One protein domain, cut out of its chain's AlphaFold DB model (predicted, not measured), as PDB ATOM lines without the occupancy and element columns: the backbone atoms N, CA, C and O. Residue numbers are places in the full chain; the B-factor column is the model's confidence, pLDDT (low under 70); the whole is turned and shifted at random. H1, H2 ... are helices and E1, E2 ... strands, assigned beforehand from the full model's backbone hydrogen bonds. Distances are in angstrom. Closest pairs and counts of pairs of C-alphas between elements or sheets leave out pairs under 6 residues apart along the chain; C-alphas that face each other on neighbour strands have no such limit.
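AT A GLANCE: This is residues 4 to 65 of the 67 residues of an uncharacterized protein of Burkholderiales bacterium (UniProt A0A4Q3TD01). A long, narrow ribbon of two antiparallel strand pairs, E1 with E4 and then E2 with E3, makes the length of this rod, and a helical hairpin of H1 and H2 forms a head at one end. The ribbon turns where E1 runs on into E2. The printed part has 62 residues, with four named strands and two named helices in the order E1, E2, H1, H2, E3, E4; the class is mixed, helices and strands. The whole is extended, with a radius of gyration of the C-alphas of 17.7 A and spans of 52 by 23 by 12 A.

HOW THE PARTS SIT: Look first at E1, residues 8 to 14, and E4, residues 59 to 64: they are antiparallel at 164 degrees, with N 11 and O 62 within hydrogen-bond range at 2.8 A. E1 runs on into E2, residues 17 to 20, at 34 degrees across a break of 2 residues. E2 is antiparallel to E3, residues 51 to 54, at 147 degrees; there N 52 and O 19 are 2.8 A apart. Next find H1, residues 21 to 27, where the closest C-alphas to E3, Ile 21 and Lys 51, are 5.9 A apart. H2, residues 32 to 44, touches H1 with residues 35 to 39 alone, closest at the C-alphas of Ala 22 and Ile 39, 6.1 A. This helical hairpin has a shallow tilt of 9 degrees, opposite ways. In H1 and H2 every O i to N i+4 pair is within hydrogen-bond range. H2 and E4 are apart.

IN THESE COORDINATES: Find C-alpha 8 at (21.682, 4.473, 26.745); from there E1 runs 19.2 A. E2 spans 10.0 A, H1 10.1 A and E3 9.7 A. H2 runs 18.4 A to C-alpha 44 at (71.301, 14.738, 32.955). E4 runs 17.0 A to C-alpha 64 at (24.279, 6.872, 22.936).

THE WHOLE: The C-alphas farthest apart, Asp 4 and Ala 44, are 53.7 A apart. The printed part has no cut and no long link. Its mean pLDDT is 87.1, and no printed residue is under 70.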
ATOM      1  N   ASP A   4      18.761   8.948  33.129       84.69
ATOM      2  CA  ASP A   4      17.760  10.026  33.296       84.69
ATOM      3  C   ASP A   4      17.836  11.104  32.209       84.69
ATOM      4  O   ASP A   4      16.822  11.658  31.796       84.69
ATOM      5  N   ALA A   5      19.043  11.425  31.736       85.56
ATOM      6  CA  ALA A   5      19.255  12.407  30.676       85.56
ATOM      7  C   ALA A   5      18.983  11.844  29.260       85.56
ATOM      8  O   ALA A   5      19.182  12.553  28.259       85.56
ATOM      9  N   GLY A   6      18.527  10.587  29.171       87.81
ATOM     10  CA  GLY A   6      18.167   9.886  27.939       87.81
ATOM     11  C   GLY A   6      19.335   9.198  27.231       87.81
ATOM     12  O   GLY A   6      19.202   8.853  26.058       87.81
ATOM     13  N   PHE A   7      20.483   9.026  27.895       89.56
ATOM     14  CA  PHE A   7      21.606   8.272  27.336       89.56
ATOM     15  C   PHE A   7      21.466   6.777  27.646       89.56
ATOM     16  O   PHE A   7      21.200   6.393  28.780       89.56
ATOM     17  N   GLN A   8      21.697   5.931  26.649       90.69
ATOM     18  CA  GLN A   8      21.682   4.473  26.745       90.69
ATOM     19  C   GLN A   8      23.072   3.894  26.462       90.69
ATOM     20  O   GLN A   8      23.908   4.530  25.813       90.69
ATOM     21  N   GLY A   9      23.333   2.676  26.946       88.44
ATOM     22  CA  GLY A   9      24.609   1.987  26.721       88.44
ATOM     23  C   GLY A   9      25.807   2.713  27.338       88.44
ATOM     24  O   GLY A   9      26.882   2.755  26.737       88.44
ATOM     25  N   VAL A  10      25.616   3.333  28.507       90.62
ATOM     26  CA  VAL A  10      26.654   4.142  29.151       90.62
ATOM     27  C   VAL A  10      27.802   3.249  29.624       90.62
ATOM     28  O   VAL A  10      27.609   2.343  30.428       90.62
ATOM     29  N   SER A  11      29.009   3.523  29.139       90.88
ATOM     30  CA  SER A  11      30.243   2.839  29.526       90.88
ATOM     31  C   SER A  11      31.213   3.836  30.147       90.88
ATOM     32  O   SER A  11      31.472   4.895  29.572       90.88
ATOM     33  N   ILE A  12      31.767   3.488  31.309       91.19
ATOM     34  CA  ILE A  12      32.761   4.298  32.023       91.19
ATOM     35  C   ILE A  12      34.070   3.520  32.070       91.19
ATOM     36  O   ILE A  12      34.103   2.369  32.502       91.19
ATOM     37  N   ALA A  13      35.156   4.164  31.657       89.69
ATOM     38  CA  ALA A  13      36.491   3.591  31.716       89.69
ATOM     39  C   ALA A  13      37.489   4.582  32.319       89.69
ATOM     40  O   ALA A  13      37.388   5.798  32.138       89.69
ATOM     41  N   ALA A  14      38.484   4.047  33.023       88.31
ATOM     42  CA  ALA A  14      39.589   4.837  33.535       88.31
ATOM     43  C   ALA A  14      40.547   5.242  32.406       88.31
ATOM     44  O   ALA A  14      40.953   4.408  31.594       88.31
ATOM     45  N   PHE A  15      40.944   6.514  32.383       87.62
ATOM     46  CA  PHE A  15      41.878   7.064  31.407       87.62
ATOM     47  C   PHE A  15      43.214   7.407  32.072       87.62
ATOM     48  O   PHE A  15      43.309   8.279  32.935       87.62
ATOM     49  N   VAL A  16      44.276   6.719  31.650       87.56
ATOM     50  CA  VAL A  16      45.633   6.967  32.146       87.56
ATOM     51  C   VAL A  16      46.285   8.071  31.322       87.56
ATOM     52  O   VAL A  16      46.544   7.903  30.130       87.56
ATOM     53  N   ASN A  17      46.633   9.181  31.970       88.12
ATOM     54  CA  ASN A  17      47.351  10.261  31.307       88.12
ATOM     55  C   ASN A  17      48.831   9.926  31.202       88.12
ATOM     56  O   ASN A  17      49.511   9.762  32.217       88.12
ATOM     57  N   ARG A  18      49.351   9.868  29.974       88.81
ATOM     58  CA  ARG A  18      50.773   9.637  29.713       88.81
ATOM     59  C   ARG A  18      51.444  10.924  29.244       88.81
ATOM     60  O   ARG A  18      51.366  11.287  28.072       88.81
ATOM     61  N   TYR A  19      52.175  11.565  30.152       88.62
ATOM     62  CA  TYR A  19      52.896  12.813  29.895       88.62
ATOM     63  C   TYR A  19      54.376  12.708  30.254       88.62
ATOM     64  O   TYR A  19      54.796  11.793  30.961       88.62
ATOM     65  N   ARG A  20      55.184  13.645  29.747       88.06
ATOM     66  CA  ARG A  20      56.614  13.730  30.083       88.06
ATOM     67  C   ARG A  20      56.792  13.959  31.587       88.06
ATOM     68  O   ARG A  20      56.012  14.701  32.179       88.06
ATOM     69  N   ILE A  21      57.829  13.389  32.197       86.69
ATOM     70  CA  ILE A  21      58.090  13.558  33.642       86.69
ATOM     71  C   ILE A  21      58.243  15.044  34.015       86.69
ATOM     72  O   ILE A  21      57.726  15.477  35.043       86.69
ATOM     73  N   ALA A  22      58.845  15.858  33.142       82.75
ATOM     74  CA  ALA A  22      58.922  17.310  33.328       82.75
ATOM     75  C   ALA A  22      57.537  17.969  33.514       82.75
ATOM     76  O   ALA A  22      57.387  18.914  34.287       82.75
ATOM     77  N   TYR A  23      56.504  17.449  32.845       85.62
ATOM     78  CA  TYR A  23      55.133  17.930  33.001       85.62
ATOM     79  C   TYR A  23      54.537  17.525  34.357       85.62
ATOM     80  O   TYR A  23      53.942  18.358  35.036       85.62
ATOM     81  N   TRP A  24      54.770  16.286  34.800       87.94
ATOM     82  CA  TRP A  24      54.377  15.835  36.140       87.94
ATOM     83  C   TRP A  24      54.999  16.696  37.246       87.94
ATOM     84  O   TRP A  24      54.307  17.126  38.167       87.94
ATOM     85  N   LEU A  25      56.282  17.034  37.112       87.06
ATOM     86  CA  LEU A  25      56.995  17.932  38.026       87.06
ATOM     87  C   LEU A  25      56.423  19.349  38.062       87.06
ATOM     88  O   LEU A  25      56.446  19.996  39.109       87.06
ATOM     89  N   ARG A  26      55.892  19.838  36.939       84.69
ATOM     90  CA  ARG A  26      55.233  21.145  36.884       84.69
ATOM     91  C   ARG A  26      53.948  21.156  37.714       84.69
ATOM     92  O   ARG A  26      53.726  22.137  38.427       84.69
ATOM     93  N   LEU A  27      53.160  20.081  37.641       86.69
ATOM     94  CA  LEU A  27      51.913  19.903  38.396       86.69
ATOM     95  C   LEU A  27      52.144  19.614  39.883       86.69
ATOM     96  O   LEU A  27      51.290  19.942  40.702       86.69
ATOM     97  N   ALA A  28      53.287  19.030  40.243       87.06
ATOM     98  CA  ALA A  28      53.603  18.741  41.634       87.06
ATOM     99  C   ALA A  28      53.628  20.037  42.480       87.06
ATOM    100  O   ALA A  28      54.183  21.053  42.035       87.06
ATOM    101  N   PRO A  29      53.083  20.027  43.709       87.44
ATOM    102  CA  PRO A  29      53.088  21.178  44.612       87.44
ATOM    103  C   PRO A  29      54.467  21.347  45.276       87.44
ATOM    104  O   PRO A  29      54.612  21.275  46.489       87.44
ATOM    105  N   LEU A  30      55.510  21.526  44.463       89.00
ATOM    106  CA  LEU A  30      56.890  21.714  44.907       89.00
ATOM    107  C   LEU A  30      57.328  23.178  44.733       89.00
ATOM    108  O   LEU A  30      56.921  23.831  43.765       89.00
ATOM    109  N   PRO A  31      58.201  23.697  45.610       88.19
ATOM    110  CA  PRO A  31      58.802  25.014  45.431       88.19
ATOM    111  C   PRO A  31      59.694  25.053  44.177       88.19
ATOM    112  O   PRO A  31      60.348  24.070  43.817       88.19
ATOM    113  N   MET A  32      59.744  26.210  43.511       85.75
ATOM    114  CA  MET A  32      60.472  26.414  42.248       85.75
ATOM    115  C   MET A  32      61.935  25.926  42.219       85.75
ATOM    116  O   MET A  32      62.296  25.258  41.243       85.75
ATOM    117  N   PRO A  33      62.794  26.181  43.228       88.00
ATOM    118  CA  PRO A  33      64.181  25.710  43.180       88.00
ATOM    119  C   PRO A  33      64.284  24.179  43.137       88.00
ATOM    120  O   PRO A  33      65.100  23.638  42.390       88.00
ATOM    121  N   LEU A  34      63.396  23.473  43.845       88.56
ATOM    122  CA  LEU A  34      63.365  22.012  43.857       88.56
ATOM    123  C   LEU A  34      62.918  21.449  42.502       88.56
ATOM    124  O   LEU A  34      63.557  20.540  41.973       88.56
ATOM    125  N   LYS A  35      61.877  22.033  41.891       88.56
ATOM    126  CA  LYS A  35      61.440  21.670  40.529       88.56
ATOM    127  C   LYS A  35      62.583  21.795  39.522       88.56
ATOM    128  O   LYS A  35      62.811  20.889  38.728       88.56
ATOM    129  N   SER A  36      63.314  22.905  39.594       86.00
ATOM    130  CA  SER A  36      64.429  23.215  38.692       86.00
ATOM    131  C   SER A  36      65.560  22.189  38.811       86.00
ATOM    132  O   SER A  36      66.071  21.717  37.796       86.00
ATOM    133  N   GLY A  37      65.924  21.810  40.042       90.31
ATOM    134  CA  GLY A  37      66.942  20.788  40.295       90.31
ATOM    135  C   GLY A  37      66.528  19.409  39.780       90.31
ATOM    136  O   GLY A  37      67.306  18.748  39.095       90.31
ATOM    137  N   LEU A  38      65.280  19.006  40.032       87.94
ATOM    138  CA  LEU A  38      64.746  17.716  39.584       87.94
ATOM    139  C   LEU A  38      64.660  17.617  38.056       87.94
ATOM    140  O   LEU A  38      65.011  16.581  37.497       87.94
ATOM    141  N   ILE A  39      64.250  18.687  37.367       85.75
ATOM    142  CA  ILE A  39      64.232  18.721  35.896       85.75
ATOM    143  C   ILE A  39      65.651  18.565  35.338       85.75
ATOM    144  O   ILE A  39      65.866  17.711  34.482       85.75
ATOM    145  N   ARG A  40      66.632  19.310  35.866       88.25
ATOM    146  CA  ARG A  40      68.037  19.198  35.434       88.25
ATOM    147  C   ARG A  40      68.614  17.809  35.682       88.25
ATOM    148  O   ARG A  40      69.325  17.285  34.833       88.25
ATOM    149  N   MET A  41      68.292  17.196  36.820       88.69
ATOM    150  CA  MET A  41      68.708  15.826  37.124       88.69
ATOM    151  C   MET A  41      68.094  14.828  36.133       88.69
ATOM    152  O   MET A  41      68.794  13.957  35.624       88.69
ATOM    153  N   LEU A  42      66.807  14.969  35.805       86.94
ATOM    154  CA  LEU A  42      66.154  14.117  34.810       86.94
ATOM    155  C   LEU A  42      66.749  14.294  33.412       86.94
ATOM    156  O   LEU A  42      66.898  13.309  32.694       86.94
ATOM    157  N   GLU A  43      67.094  15.517  33.020       86.69
ATOM    158  CA  GLU A  43      67.790  15.785  31.757       86.69
ATOM    159  C   GLU A  43      69.191  15.162  31.742       86.69
ATOM    160  O   GLU A  43      69.531  14.477  30.779       86.69
ATOM    161  N   ALA A  44      69.957  15.306  32.827       87.50
ATOM    162  CA  ALA A  44      71.301  14.738  32.955       87.50
ATOM    163  C   ALA A  44      71.316  13.199  32.881       87.50
ATOM    164  O   ALA A  44      72.260  12.619  32.354       87.50
ATOM    165  N   VAL A  45      70.260  12.536  33.366       86.94
ATOM    166  CA  VAL A  45      70.103  11.068  33.311       86.94
ATOM    167  C   VAL A  45      69.419  10.611  32.004       86.94
ATOM    168  O   VAL A  45      69.196   9.423  31.789       86.94
ATOM    169  N   GLY A  46      69.066  11.535  31.099       82.44
ATOM    170  CA  GLY A  46      68.383  11.223  29.834       82.44
ATOM    171  C   GLY A  46      66.893  10.874  29.979       82.44
ATOM    172  O   GLY A  46      66.231  10.510  29.007       82.44
ATOM    173  N   LEU A  47      66.329  11.026  31.180       81.44
ATOM    174  CA  LEU A  47      64.924  10.762  31.512       81.44
ATOM    175  C   LEU A  47      64.009  11.981  31.328       81.44
ATOM    176  O   LEU A  47      62.796  11.864  31.495       81.44
ATOM    177  N   GLY A  48      64.542  13.140  30.931       75.19
ATOM    178  CA  GLY A  48      63.750  14.352  30.678       75.19
ATOM    179  C   GLY A  48      62.625  14.153  29.647       75.19
ATOM    180  O   GLY A  48      61.553  14.753  29.760       75.19
ATOM    181  N   ASN A  49      62.822  13.241  28.687       79.25
ATOM    182  CA  ASN A  49      61.829  12.881  27.668       79.25
ATOM    183  C   ASN A  49      60.990  11.641  28.009       79.25
ATOM    184  O   ASN A  49      60.062  11.313  27.260       79.25
ATOM    185  N   ALA A  50      61.277  10.959  29.119       83.88
ATOM    186  CA  ALA A  50      60.521   9.786  29.522       83.88
ATOM    187  C   ALA A  50      59.070  10.181  29.819       83.88
ATOM    188  O   ALA A  50      58.786  11.232  30.404       83.88
ATOM    189  N   LYS A  51      58.131   9.343  29.374       87.19
ATOM    190  CA  LYS A  51      56.701   9.559  29.590       87.19
ATOM    191  C   LYS A  51      56.205   8.650  30.701       87.19
ATOM    192  O   LYS A  51      56.197   7.431  30.533       87.19
ATOM    193  N   LEU A  52      55.721   9.252  31.777       85.50
ATOM    194  CA  LEU A  52      55.095   8.549  32.885       85.50
ATOM    195  C   LEU A  52      53.577   8.576  32.702       85.50
ATOM    196  O   LEU A  52      52.981   9.631  32.466       85.50
ATOM    197  N   GLY A  53      52.976   7.389  32.736       85.56
ATOM    198  CA  GLY A  53      51.531   7.212  32.770       85.56
ATOM    199  C   GLY A  53      51.065   7.192  34.216       85.56
ATOM    200  O   GLY A  53      51.501   6.314  34.953       85.56
ATOM    201  N   ALA A  54      50.201   8.120  34.613       81.88
ATOM    202  CA  ALA A  54      49.538   8.049  35.909       81.88
ATOM    203  C   ALA A  54      48.031   8.231  35.746       81.88
ATOM    204  O   ALA A  54      47.552   9.065  34.969       81.88
ATOM    205  N   ASN A  55      47.284   7.416  36.484       82.12
ATOM    206  CA  ASN A  55      45.851   7.583  36.610       82.12
ATOM    207  C   ASN A  55      45.590   8.618  37.708       82.12
ATOM    208  O   ASN A  55      45.737   8.322  38.888       82.12
ATOM    209  N   VAL A  56      45.245   9.838  37.305       81.25
ATOM    210  CA  VAL A  56      44.915  10.944  38.222       81.25
ATOM    211  C   VAL A  56      43.413  11.044  38.496       81.25
ATOM    212  O   VAL A  56      42.926  12.098  38.881       81.25
ATOM    213  N   GLY A  57      42.671   9.954  38.278       83.50
ATOM    214  CA  GLY A  57      41.216   9.936  38.418       83.50
ATOM    215  C   GLY A  57      40.478  10.433  37.176       83.50
ATOM    216  O   GLY A  57      39.290  10.730  37.255       83.50
ATOM    217  N   ASN A  58      41.152  10.508  36.024       87.19
ATOM    218  CA  ASN A  58      40.469  10.812  34.774       87.19
ATOM    219  C   ASN A  58      39.608   9.614  34.373       87.19
ATOM    220  O   ASN A  58      40.095   8.490  34.235       87.19
ATOM    221  N   LEU A  59      38.327   9.879  34.157       90.12
ATOM    222  CA  LEU A  59      37.355   8.917  33.668       90.12
ATOM    223  C   LEU A  59      36.850   9.405  32.317       90.12
ATOM    224  O   LEU A  59      36.580  10.594  32.141       90.12
ATOM    225  N   PHE A  60      36.709   8.488  31.371       88.62
ATOM    226  CA  PHE A  60      35.975   8.749  30.143       88.62
ATOM    227  C   PHE A  60      34.637   8.022  30.212       88.62
ATOM    228  O   PHE A  60      34.585   6.848  30.581       88.62
ATOM    229  N   THR A  61      33.565   8.737  29.880       91.62
ATOM    230  CA  THR A  61      32.203   8.201  29.837       91.62
ATOM    231  C   THR A  61      31.675   8.343  28.421       91.62
ATOM    232  O   THR A  61      31.723   9.435  27.856       91.62
ATOM    233  N   ALA A  62      31.175   7.252  27.852       90.75
ATOM    234  CA  ALA A  62      30.538   7.227  26.542       90.75
ATOM    235  C   ALA A  62      29.124   6.664  26.667       90.75
ATOM    236  O   ALA A  62      28.897   5.775  27.478       90.75
ATOM    237  N   GLY A  63      28.192   7.156  25.859       91.00
ATOM    238  CA  GLY A  63      26.825   6.649  25.777       91.00
ATOM    239  C   GLY A  63      26.141   7.167  24.517       91.00
ATOM    240  O   GLY A  63      26.597   8.137  23.909       91.00
ATOM    241  N   PHE A  64      25.052   6.522  24.123       93.06
ATOM    242  CA  PHE A  64      24.279   6.872  22.936       93.06
ATOM    243  C   PHE A  64      23.017   7.620  23.344       93.06
ATOM    244  O   PHE A  64      22.347   7.227  24.292       93.06
ATOM    245  N   LYS A  65      22.666   8.680  22.621       90.62
ATOM    246  CA  LYS A  65      21.375   9.353  22.767       90.62
ATOM    247  C   LYS A  65      20.666   9.305  21.425       90.62
ATOM    248  O   LYS A  65      21.168   9.861  20.452       90.62
TER     249      LYS A  65